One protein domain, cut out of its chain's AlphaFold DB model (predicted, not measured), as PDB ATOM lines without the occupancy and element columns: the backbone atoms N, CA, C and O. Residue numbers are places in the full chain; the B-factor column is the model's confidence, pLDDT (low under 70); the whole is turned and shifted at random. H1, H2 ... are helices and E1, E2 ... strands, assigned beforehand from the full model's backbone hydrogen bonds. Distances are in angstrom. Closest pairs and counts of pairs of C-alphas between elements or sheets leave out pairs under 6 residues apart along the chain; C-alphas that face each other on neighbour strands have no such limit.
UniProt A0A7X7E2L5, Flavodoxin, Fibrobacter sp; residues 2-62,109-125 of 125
ATOM      1  N   ALA A   2      50.901 -27.161   3.435       69.50
ATOM      2  CA  ALA A   2      50.043 -27.136   2.256       69.50
ATOM      3  C   ALA A   2      49.562 -25.695   2.045       69.50
ATOM      4  O   ALA A   2      48.807 -25.178   2.858       69.50
ATOM      5  N   VAL A   3      50.054 -25.034   0.996       82.38
ATOM      6  CA  VAL A   3      49.676 -23.647   0.666       82.38
ATOM      7  C   VAL A   3      48.694 -23.558  -0.499       82.38
ATOM      8  O   VAL A   3      48.161 -22.491  -0.762       82.38
ATOM      9  N   GLY A   4      48.449 -24.656  -1.218       84.50
ATOM     10  CA  GLY A   4      47.573 -24.668  -2.390       84.50
ATOM     11  C   GLY A   4      46.093 -24.759  -2.024       84.50
ATOM     12  O   GLY A   4      45.714 -25.541  -1.155       84.50
ATOM     13  N   ILE A   5      45.251 -24.013  -2.740       88.44
ATOM     14  CA  ILE A   5      43.789 -24.093  -2.618       88.44
ATOM     15  C   ILE A   5      43.248 -24.941  -3.778       88.44
ATOM     16  O   ILE A   5      43.418 -24.605  -4.954       88.44
ATOM     17  N   LYS A   6      42.602 -26.070  -3.458       85.12
ATOM     18  CA  LYS A   6      42.042 -26.984  -4.467       85.12
ATOM     19  C   LYS A   6      40.991 -26.254  -5.313       85.12
ATOM     20  O   LYS A   6      40.115 -25.588  -4.780       85.12
ATOM     21  N   GLY A   7      41.090 -26.377  -6.637       85.56
ATOM     22  CA  GLY A   7      40.164 -25.745  -7.588       85.56
ATOM     23  C   GLY A   7      40.463 -24.278  -7.923       85.56
ATOM     24  O   GLY A   7      40.021 -23.803  -8.966       85.56
ATOM     25  N   LEU A   8      41.291 -23.578  -7.137       91.06
ATOM     26  CA  LEU A   8      41.557 -22.148  -7.345       91.06
ATOM     27  C   LEU A   8      42.258 -21.842  -8.679       91.06
ATOM     28  O   LEU A   8      42.038 -20.780  -9.254       91.06
ATOM     29  N   LYS A   9      43.025 -22.797  -9.222       89.62
ATOM     30  CA  LYS A   9      43.664 -22.675 -10.546       89.62
ATOM     31  C   LYS A   9      42.672 -22.393 -11.678       89.62
ATOM     32  O   LYS A   9      43.047 -21.744 -12.648       89.62
ATOM     33  N   LEU A  10      41.422 -22.852 -11.564       90.25
ATOM     34  CA  LEU A  10      40.387 -22.560 -12.562       90.25
ATOM     35  C   LEU A  10      40.013 -21.075 -12.565       90.25
ATOM     36  O   LEU A  10      39.767 -20.516 -13.629       90.25
ATOM     37  N   ILE A  11      40.015 -20.437 -11.394       91.50
ATOM     38  CA  ILE A  11      39.737 -19.007 -11.254       91.50
ATOM     39  C   ILE A  11      40.955 -18.196 -11.684       91.50
ATOM     40  O   ILE A  11      40.843 -17.335 -12.552       91.50
ATOM     41  N   THR A  12      42.130 -18.498 -11.126       90.94
ATOM     42  CA  THR A  12      43.343 -17.707 -11.376       90.94
ATOM     43  C   THR A  12      43.833 -17.836 -12.818       90.94
ATOM     44  O   THR A  12      44.257 -16.847 -13.406       90.94
ATOM     45  N   GLY A  13      43.692 -19.014 -13.434       91.56
ATOM     46  CA  GLY A  13      44.021 -19.237 -14.846       91.56
ATOM     47  C   GLY A  13      43.041 -18.601 -15.838       91.56
ATOM     48  O   GLY A  13      43.385 -18.440 -17.004       91.56
ATOM     49  N   ASN A  14      41.839 -18.216 -15.396       93.31
ATOM     50  CA  ASN A  14      40.833 -17.541 -16.227       93.31
ATOM     51  C   ASN A  14      40.533 -16.120 -15.737       93.31
ATOM     52  O   ASN A  14      39.489 -15.556 -16.071       93.31
ATOM     53  N   TYR A  15      41.434 -15.535 -14.946       92.25
ATOM     54  CA  TYR A  15      41.162 -14.293 -14.237       92.25
ATOM     55  C   TYR A  15      40.788 -13.139 -15.172       92.25
ATOM     56  O   TYR A  15      39.854 -12.405 -14.873       92.25
ATOM     57  N   ASP A  16      41.399 -13.027 -16.353       92.19
ATOM     58  CA  ASP A  16      41.054 -11.974 -17.319       92.19
ATOM     59  C   ASP A  16      39.590 -11.980 -17.764       92.19
ATOM     60  O   ASP A  16      39.021 -10.921 -18.025       92.19
ATOM     61  N   LYS A  17      38.961 -13.159 -17.806       93.38
ATOM     62  CA  LYS A  17      37.539 -13.315 -18.142       93.38
ATOM     63  C   LYS A  17      36.627 -13.094 -16.934       93.38
ATOM     64  O   LYS A  17      35.433 -12.863 -17.099       93.38
ATOM     65  N   LEU A  18      37.178 -13.203 -15.727       92.44
ATOM     66  CA  LEU A  18      36.438 -13.184 -14.467       92.44
ATOM     67  C   LEU A  18      36.643 -11.895 -13.664       92.44
ATOM     68  O   LEU A  18      35.873 -11.647 -12.745       92.44
ATOM     69  N   LYS A  19      37.616 -11.047 -14.013       90.25
ATOM     70  CA  LYS A  19      37.989  -9.839 -13.254       90.25
ATOM     71  C   LYS A  19      36.898  -8.771 -13.152       90.25
ATOM     72  O   LYS A  19      37.017  -7.863 -12.340       90.25
ATOM     73  N   THR A  20      35.841  -8.866 -13.959       91.69
ATOM     74  CA  THR A  20      34.645  -8.009 -13.867       91.69
ATOM     75  C   THR A  20      33.581  -8.568 -12.918       91.69
ATOM     76  O   THR A  20      32.592  -7.899 -12.622       91.69
ATOM     77  N   ARG A  21      33.750  -9.809 -12.450       90.94
ATOM     78  CA  ARG A  21      32.878 -10.458 -11.472       90.94
ATOM     79  C   ARG A  21      33.396 -10.195 -10.065       90.94
ATOM     80  O   ARG A  21      34.584  -9.986  -9.839       90.94
ATOM     81  N   LYS A  22      32.480 -10.271  -9.108       92.31
ATOM     82  CA  LYS A  22      32.800 -10.205  -7.688       92.31
ATOM     83  C   LYS A  22      33.222 -11.599  -7.215       92.31
ATOM     84  O   LYS A  22      32.433 -12.538  -7.310       92.31
ATOM     85  N   ILE A  23      34.471 -11.747  -6.773       92.94
ATOM     86  CA  ILE A  23      35.070 -13.034  -6.389       92.94
ATOM     87  C   ILE A  23      35.617 -12.914  -4.968       92.94
ATOM     88  O   ILE A  23      36.479 -12.083  -4.714       92.94
ATOM     89  N   ILE A  24      35.141 -13.766  -4.061       93.38
ATOM     90  CA  ILE A  24      35.722 -13.981  -2.729       93.38
ATOM     91  C   ILE A  24      36.248 -15.412  -2.679       93.38
ATOM     92  O   ILE A  24      35.597 -16.334  -3.176       93.38
ATOM     93  N   VAL A  25      37.404 -15.604  -2.050       93.19
ATOM     94  CA  VAL A  25      37.922 -16.934  -1.718       93.19
ATOM     95  C   VAL A  25      37.977 -17.070  -0.205       93.19
ATOM     96  O   VAL A  25      38.398 -16.152   0.493       93.19
ATOM     97  N   PHE A  26      37.584 -18.224   0.322       92.38
ATOM     98  CA  PHE A  26      37.838 -18.547   1.718       92.38
ATOM     99  C   PHE A  26      38.387 -19.961   1.863       92.38
ATOM    100  O   PHE A  26      38.042 -20.863   1.099       92.38
ATOM    101  N   GLY A  27      39.292 -20.133   2.821       90.00
ATOM    102  CA  GLY A  27      39.862 -21.418   3.201       90.00
ATOM    103  C   GLY A  27      39.330 -21.878   4.552       90.00
ATOM    104  O   GLY A  27      39.027 -21.056   5.414       90.00
ATOM    105  N   VAL A  28      39.263 -23.194   4.737       88.88
ATOM    106  CA  VAL A  28      38.976 -23.827   6.028       88.88
ATOM    107  C   VAL A  28      40.152 -24.719   6.406       88.88
ATOM    108  O   VAL A  28      40.725 -25.384   5.542       88.88
ATOM    109  N   GLY A  29      40.521 -24.735   7.684       86.12
ATOM    110  CA  GLY A  29      41.581 -25.606   8.188       86.12
ATOM    111  C   GLY A  29      41.545 -25.769   9.704       86.12
ATOM    112  O   GLY A  29      40.909 -24.991  10.409       86.12
ATOM    113  N   ALA A  30      42.230 -26.794  10.203       83.56
ATOM    114  CA  ALA A  30      42.274 -27.117  11.631       83.56
ATOM    115  C   ALA A  30      43.277 -26.257  12.426       83.56
ATOM    116  O   ALA A  30      43.155 -26.109  13.645       83.56
ATOM    117  N   SER A  31      44.264 -25.665  11.742       83.12
ATOM    118  CA  SER A  31      45.268 -24.809  12.375       83.12
ATOM    119  C   SER A  31      44.698 -23.443  12.740       83.12
ATOM    120  O   SER A  31      43.696 -22.989  12.180       83.12
ATOM    121  N   SER A  32      45.374 -22.752  13.652       80.94
ATOM    122  CA  SER A  32      44.999 -21.415  14.118       80.94
ATOM    123  C   SER A  32      44.992 -20.350  13.014       80.94
ATOM    124  O   SER A  32      44.411 -19.285  13.205       80.94
ATOM    125  N   GLY A  33      45.595 -20.630  11.854       79.38
ATOM    126  CA  GLY A  33      45.671 -19.676  10.749       79.38
ATOM    127  C   GLY A  33      46.591 -18.500  11.071       79.38
ATOM    128  O   GLY A  33      46.232 -17.352  10.818       79.38
ATOM    129  N   LYS A  34      47.774 -18.770  11.643       82.31
ATOM    130  CA  LYS A  34      48.798 -17.748  11.915       82.31
ATOM    131  C   LYS A  34      49.000 -16.847  10.694       82.31
ATOM    132  O   LYS A  34      49.120 -17.327   9.565       82.31
ATOM    133  N   SER A  35      49.093 -15.539  10.932       80.38
ATOM    134  CA  SER A  35      49.164 -14.511   9.881       80.38
ATOM    135  C   SER A  35      50.246 -14.795   8.834       80.38
ATOM    136  O   SER A  35      50.003 -14.644   7.640       80.38
ATOM    137  N   ASN A  36      51.416 -15.276   9.261       84.62
ATOM    138  CA  ASN A  36      52.519 -15.604   8.360       84.62
ATOM    139  C   ASN A  36      52.221 -16.808   7.447       84.62
ATOM    140  O   ASN A  36      52.669 -16.844   6.303       84.62
ATOM    141  N   ASP A  37      51.451 -17.789   7.920       85.62
ATOM    142  CA  ASP A  37      51.070 -18.948   7.109       85.62
ATOM    143  C   ASP A  37      49.968 -18.587   6.114       85.62
ATOM    144  O   ASP A  37      50.052 -18.962   4.943       85.62
ATOM    145  N   LEU A  38      48.996 -17.771   6.533       88.62
ATOM    146  CA  LEU A  38      47.983 -17.232   5.624       88.62
ATOM    147  C   LEU A  38      48.604 -16.326   4.556       88.62
ATOM    148  O   LEU A  38      48.209 -16.397   3.394       88.62
ATOM    149  N   LYS A  39      49.629 -15.538   4.906       89.38
ATOM    150  CA  LYS A  39      50.381 -14.728   3.939       89.38
ATOM    151  C   LYS A  39      51.007 -15.599   2.850       89.38
ATOM    152  O   LYS A  39      50.818 -15.317   1.672       89.38
ATOM    153  N   LYS A  40      51.653 -16.710   3.226       90.31
ATOM    154  CA  LYS A  40      52.211 -17.680   2.265       90.31
ATOM    155  C   LYS A  40      51.134 -18.299   1.376       90.31
ATOM    156  O   LYS A  40      51.379 -18.498   0.191       90.31
ATOM    157  N   VAL A  41      49.954 -18.609   1.924       90.25
ATOM    158  CA  VAL A  41      48.810 -19.093   1.129       90.25
ATOM    159  C   VAL A  41      48.411 -18.039   0.099       90.25
ATOM    160  O   VAL A  41      48.303 -18.352  -1.086       90.25
ATOM    161  N   VAL A  42      48.241 -16.785   0.515       91.31
ATOM    162  CA  VAL A  42      47.846 -15.701  -0.391       91.31
ATOM    163  C   VAL A  42      48.903 -15.479  -1.477       91.31
ATOM    164  O   VAL A  42      48.574 -15.539  -2.657       91.31
ATOM    165  N   GLU A  43      50.172 -15.319  -1.103       91.25
ATOM    166  CA  GLU A  43      51.288 -15.074  -2.032       91.25
ATOM    167  C   GLU A  43      51.518 -16.236  -3.011       91.25
ATOM    168  O   GLU A  43      51.905 -16.031  -4.164       91.25
ATOM    169  N   HIS A  44      51.265 -17.474  -2.576       91.44
ATOM    170  CA  HIS A  44      51.385 -18.643  -3.440       91.44
ATOM    171  C   HIS A  44      50.295 -18.683  -4.520       91.44
ATOM    172  O   HIS A  44      50.581 -19.047  -5.664       91.44
ATOM    173  N   ASN A  45      49.054 -18.331  -4.162       92.06
ATOM    174  CA  ASN A  45      47.894 -18.529  -5.029       92.06
ATOM    175  C   ASN A  45      47.489 -17.284  -5.833       92.06
ATOM    176  O   ASN A  45      47.010 -17.431  -6.958       92.06
ATOM    177  N   PHE A  46      47.670 -16.080  -5.291       92.69
ATOM    178  CA  PHE A  46      47.251 -14.825  -5.915       92.69
ATOM    179  C   PHE A  46      48.480 -14.009  -6.310       92.69
ATOM    180  O   PHE A  46      49.210 -13.500  -5.466       92.69
ATOM    181  N   LYS A  47      48.711 -13.888  -7.619       88.62
ATOM    182  CA  LYS A  47      49.860 -13.172  -8.193       88.62
ATOM    183  C   LYS A  47      49.398 -12.020  -9.081       88.62
ATOM    184  O   LYS A  47      48.304 -12.073  -9.642       88.62
ATOM    185  N   GLY A  48      50.252 -11.010  -9.241       88.44
ATOM    186  CA  GLY A  48      49.979  -9.860 -10.106       88.44
ATOM    187  C   GLY A  48      48.691  -9.140  -9.708       88.44
ATOM    188  O   GLY A  48      48.444  -8.926  -8.526       88.44
ATOM    189  N   GLU A  49      47.840  -8.825 -10.685       86.12
ATOM    190  CA  GLU A  49      46.586  -8.094 -10.458       86.12
ATOM    191  C   GLU A  49      45.583  -8.787  -9.528       86.12
ATOM    192  O   GLU A  49      44.669  -8.136  -9.031       86.12
ATOM    193  N   MET A  50      45.696 -10.100  -9.316       89.56
ATOM    194  CA  MET A  50      44.809 -10.811  -8.392       89.56
ATOM    195  C   MET A  50      45.119 -10.458  -6.936       89.56
ATOM    196  O   MET A  50      44.216 -10.460  -6.097       89.56
ATOM    197  N   ALA A  51      46.386 -10.150  -6.640       86.56
ATOM    198  CA  ALA A  51      46.809  -9.742  -5.312       86.56
ATOM    199  C   ALA A  51      46.153  -8.396  -4.968       86.56
ATOM    200  O   ALA A  51      46.335  -7.402  -5.664       86.56
ATOM    201  N   GLY A  52      45.336  -8.386  -3.917       83.69
ATOM    202  CA  GLY A  52      44.586  -7.204  -3.484       83.69
ATOM    203  C   GLY A  52      43.231  -6.994  -4.170       83.69
ATOM    204  O   GLY A  52      42.424  -6.242  -3.635       83.69
ATOM    205  N   LYS A  53      42.932  -7.672  -5.291       89.50
ATOM    206  CA  LYS A  53      41.594  -7.634  -5.923       89.50
ATOM    207  C   LYS A  53      40.684  -8.780  -5.478       89.50
ATOM    208  O   LYS A  53      39.473  -8.600  -5.434       89.50
ATOM    209  N   ILE A  54      41.251  -9.946  -5.163       92.38
ATOM    210  CA  ILE A  54      40.489 -11.087  -4.644       92.38
ATOM    211  C   ILE A  54      40.674 -11.147  -3.121       92.38
ATOM    212  O   ILE A  54      41.750 -11.547  -2.666       92.38
ATOM    213  N   PRO A  55      39.667 -10.760  -2.318       93.12
ATOM    214  CA  PRO A  55      39.725 -10.929  -0.871       93.12
ATOM    215  C   PRO A  55      39.776 -12.416  -0.490       93.12
ATOM    216  O   PRO A  55      39.037 -13.249  -1.031       93.12
ATOM    217  N   PHE A  56      40.662 -12.733   0.458       93.12
ATOM    218  CA  PHE A  56      40.838 -14.068   1.019       93.12
ATOM    219  C   PHE A  56      40.509 -14.078   2.513       93.12
ATOM    220  O   PHE A  56      41.071 -13.292   3.276       93.12
ATOM    221  N   PHE A  57      39.647 -15.003   2.932       93.38
ATOM    222  CA  PHE A  57      39.284 -15.212   4.335       93.38
ATOM    223  C   PHE A  57      39.685 -16.610   4.804       93.38
ATOM    224  O   PHE A  57      39.666 -17.569   4.034       93.38
ATOM    225  N   TYR A  58      40.017 -16.757   6.082       93.00
ATOM    226  CA  TYR A  58      40.286 -18.059   6.683       93.00
ATOM    227  C   TYR A  58      39.302 -18.319   7.818       93.00
ATOM    228  O   TYR A  58      39.187 -17.518   8.742       93.00
ATOM    229  N   CYS A  59      38.600 -19.445   7.740       92.44
ATOM    230  CA  CYS A  59      37.695 -19.913   8.776       92.44
ATOM    231  C   CYS A  59      38.313 -21.129   9.458       92.44
ATOM    232  O   CYS A  59      38.501 -22.169   8.827       92.44
ATOM    233  N   ARG A  60      38.630 -21.020  10.752       90.44
ATOM    234  CA  ARG A  60      39.126 -22.177  11.497       90.44
ATOM    235  C   ARG A  60      38.003 -23.209  11.629       90.44
ATOM    236  O   ARG A  60      36.885 -22.874  12.014       90.44
ATOM    237  N   GLY A  61      38.304 -24.442  11.246       90.19
ATOM    238  CA  GLY A  61      37.410 -25.588  11.315       90.19
ATOM    239  C   GLY A  61      37.858 -26.600  12.363       90.19
ATOM    240  O   GLY A  61      38.810 -26.365  13.107       90.19
ATOM    241  N   GLY A  62      37.171 -27.736  12.404       91.44
ATOM    242  CA  GLY A  62      37.541 -28.874  13.238       91.44
ATOM    243  C   GLY A  62      38.463 -29.876  12.544       91.44
ATOM    244  O   GLY A  62      38.698 -29.817  11.334       91.44
ATOM    245  N   THR A 109      35.033 -24.489  15.033       91.31
ATOM    246  CA  THR A 109      34.089 -23.742  14.208       91.31
ATOM    247  C   THR A 109      33.367 -22.692  15.044       91.31
ATOM    248  O   THR A 109      32.841 -22.947  16.124       91.31
ATOM    249  N   ASP A 110      33.362 -21.461  14.540       92.81
ATOM    250  CA  ASP A 110      32.732 -20.334  15.213       92.81
ATOM    251  C   ASP A 110      32.226 -19.344  14.160       92.81
ATOM    252  O   ASP A 110      32.939 -18.987  13.214       92.81
ATOM    253  N   LYS A 111      30.985 -18.877  14.330       92.12
ATOM    254  CA  LYS A 111      30.352 -17.895  13.439       92.12
ATOM    255  C   LYS A 111      31.129 -16.579  13.375       92.12
ATOM    256  O   LYS A 111      31.021 -15.867  12.379       92.12
ATOM    257  N   LYS A 112      31.953 -16.256  14.376       92.69
ATOM    258  CA  LYS A 112      32.818 -15.069  14.322       92.69
ATOM    259  C   LYS A 112      33.788 -15.099  13.138       92.69
ATOM    260  O   LYS A 112      34.118 -14.043  12.614       92.69
ATOM    261  N   TYR A 113      34.216 -16.282  12.683       90.94
ATOM    262  CA  TYR A 113      35.186 -16.393  11.591       90.94
ATOM    263  C   TYR A 113      34.584 -16.100  10.213       90.94
ATOM    264  O   TYR A 113      35.301 -15.639   9.329       90.94
ATOM    265  N   ILE A 114      33.276 -16.316  10.028       93.81
ATOM    266  CA  ILE A 114      32.590 -15.983   8.771       93.81
ATOM    267  C   ILE A 114      32.113 -14.522   8.737       93.81
ATOM    268  O   ILE A 114      31.838 -13.993   7.662       93.81
ATOM    269  N   ALA A 115      32.041 -13.839   9.885       94.75
ATOM    270  CA  ALA A 115      31.534 -12.468   9.968       94.75
ATOM    271  C   ALA A 115      32.271 -11.471   9.043       94.75
ATOM    272  O   ALA A 115      31.576 -10.785   8.289       94.75
ATOM    273  N   PRO A 116      33.622 -11.442   8.968       94.00
ATOM    274  CA  PRO A 116      34.332 -10.537   8.058       94.00
ATOM    275  C   PRO A 116      34.012 -10.787   6.578       94.00
ATOM    276  O   PRO A 116      33.953  -9.854   5.781       94.00
ATOM    277  N   LEU A 117      33.765 -12.048   6.206       94.94
ATOM    278  CA  LEU A 117      33.362 -12.408   4.847       94.94
ATOM    279  C   LEU A 117      31.962 -11.870   4.536       94.94
ATOM    280  O   LEU A 117      31.735 -11.325   3.457       94.94
ATOM    281  N   ILE A 118      31.020 -12.002   5.473       95.19
ATOM    282  CA  ILE A 118      29.651 -11.491   5.306       95.19
ATOM    283  C   ILE A 118      29.661  -9.965   5.181       95.19
ATOM    284  O   ILE A 118      28.949  -9.415   4.343       95.19
ATOM    285  N   GLU A 119      30.466  -9.279   5.990       95.88
ATOM    286  CA  GLU A 119      30.646  -7.829   5.893       95.88
ATOM    287  C   GLU A 119      31.194  -7.412   4.530       95.88
ATOM    288  O   GLU A 119      30.700  -6.447   3.949       95.88
ATOM    289  N   GLU A 120      32.153  -8.157   3.982       94.94
ATOM    290  CA  GLU A 120      32.681  -7.888   2.647       94.94
ATOM    291  C   GLU A 120      31.616  -8.055   1.559       94.94
ATOM    292  O   GLU A 120      31.476  -7.189   0.698       94.94
ATOM    293  N   ILE A 121      30.794  -9.107   1.641       94.75
ATOM    294  CA  ILE A 121      29.669  -9.303   0.715       94.75
ATOM    295  C   ILE A 121      28.666  -8.147   0.818       94.75
ATOM    296  O   ILE A 121      28.163  -7.684  -0.202       94.75
ATOM    297  N   ARG A 122      28.378  -7.647   2.023       95.38
ATOM    298  CA  ARG A 122      27.430  -6.536   2.214       95.38
ATOM    299  C   ARG A 122      27.887  -5.237   1.555       95.38
ATOM    300  O   ARG A 122      27.032  -4.487   1.112       95.38
ATOM    301  N   LYS A 123      29.197  -4.988   1.434       93.19
ATOM    302  CA  LYS A 123      29.738  -3.820   0.705       93.19
ATOM    303  C   LYS A 123      29.487  -3.885  -0.803       93.19
ATOM    304  O   LYS A 123      29.720  -2.912  -1.512       93.19
ATOM    305  N   TRP A 124      29.110  -5.055  -1.314       88.38
ATOM    306  CA  TRP A 124      28.832  -5.264  -2.725       88.38
ATOM    307  C   TRP A 124      27.356  -5.075  -3.081       88.38
ATOM    308  O   TRP A 124      27.048  -5.074  -4.276       88.38
ATOM    309  N   CYS A 125      26.469  -4.994  -2.093       71.56
ATOM    310  CA  CYS A 125      25.060  -4.656  -2.270       71.56
ATOM    311  C   CYS A 125      24.894  -3.137  -2.309       71.56
ATOM    312  O   CYS A 125      24.090  -2.689  -3.152       71.56
TER     313      CYS A 125
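What this domain is: This is residues 2 to 62 and 109 to 125 of the 125 residues of the protein "Flavodoxin" of Fibrobacter sp (UniProt A0A7X7E2L5). A ribbon of two parallel strands, E1 and E2, runs through the middle, with H3 on one side and H4 on the other; the short helices H1 and H2 lie beyond the end where the strands begin. It is a small frame in which no helix touches another. The printed part has 78 residues, in the order H1, H2, E1, H3, E2, H4; the class is mixed, with under half of the residues in named elements. It is compact, with a radius of gyration of the C-alphas of 12.9 A and spans of 35 by 32 by 19 A.

Where its parts are: Find C-alpha 8 at (41.557, -22.148, -7.345), where H1, residues 8 to 12, begins and runs 6.3 A. H2, residues 15 to 18, covers 4.9 A. E1, residues 25 to 29, runs 13.7 A, H3, residues 35 to 45, 15.5 A, and E2, residues 56 to 60, 13.4 A. H4, residues 115 to 122, runs 10.6 A to C-alpha 122 at (27.430, -6.536, 2.214).

How they stand to each other: Look first at E1 and E2, parallel at 23 degrees; N 27 and O 57 are 2.9 A apart, within hydrogen-bond range. E1, H3 and E2 form a strand-helix-strand unit, two parallel neighbour strands with a helix between them in the chain, with a right-handed crossover. The closest C-alphas of H3 and E2 are Val 42 and Phe 56, 7.3 A; those of E2 and H4 are Phe 57 and Leu 117, 6.6 A. H1 and H2 are close but not clearly touching, with C-alphas 11 and 18 7.4 A apart. H3 and H4 are apart. In H1, H3 and H4 every O i to N i+4 pair is within hydrogen-bond range; H2 is too short for one.

The domain as a whole: The C-alphas farthest apart, Asp 16 and Gly 62, are 35.1 A apart. Residues 63 to 108 are not printed, and C-alphas 62 and 109 across the cut are 6.3 A apart. Of the links printed whole, no link is long. Only residue 2 has a pLDDT under 70.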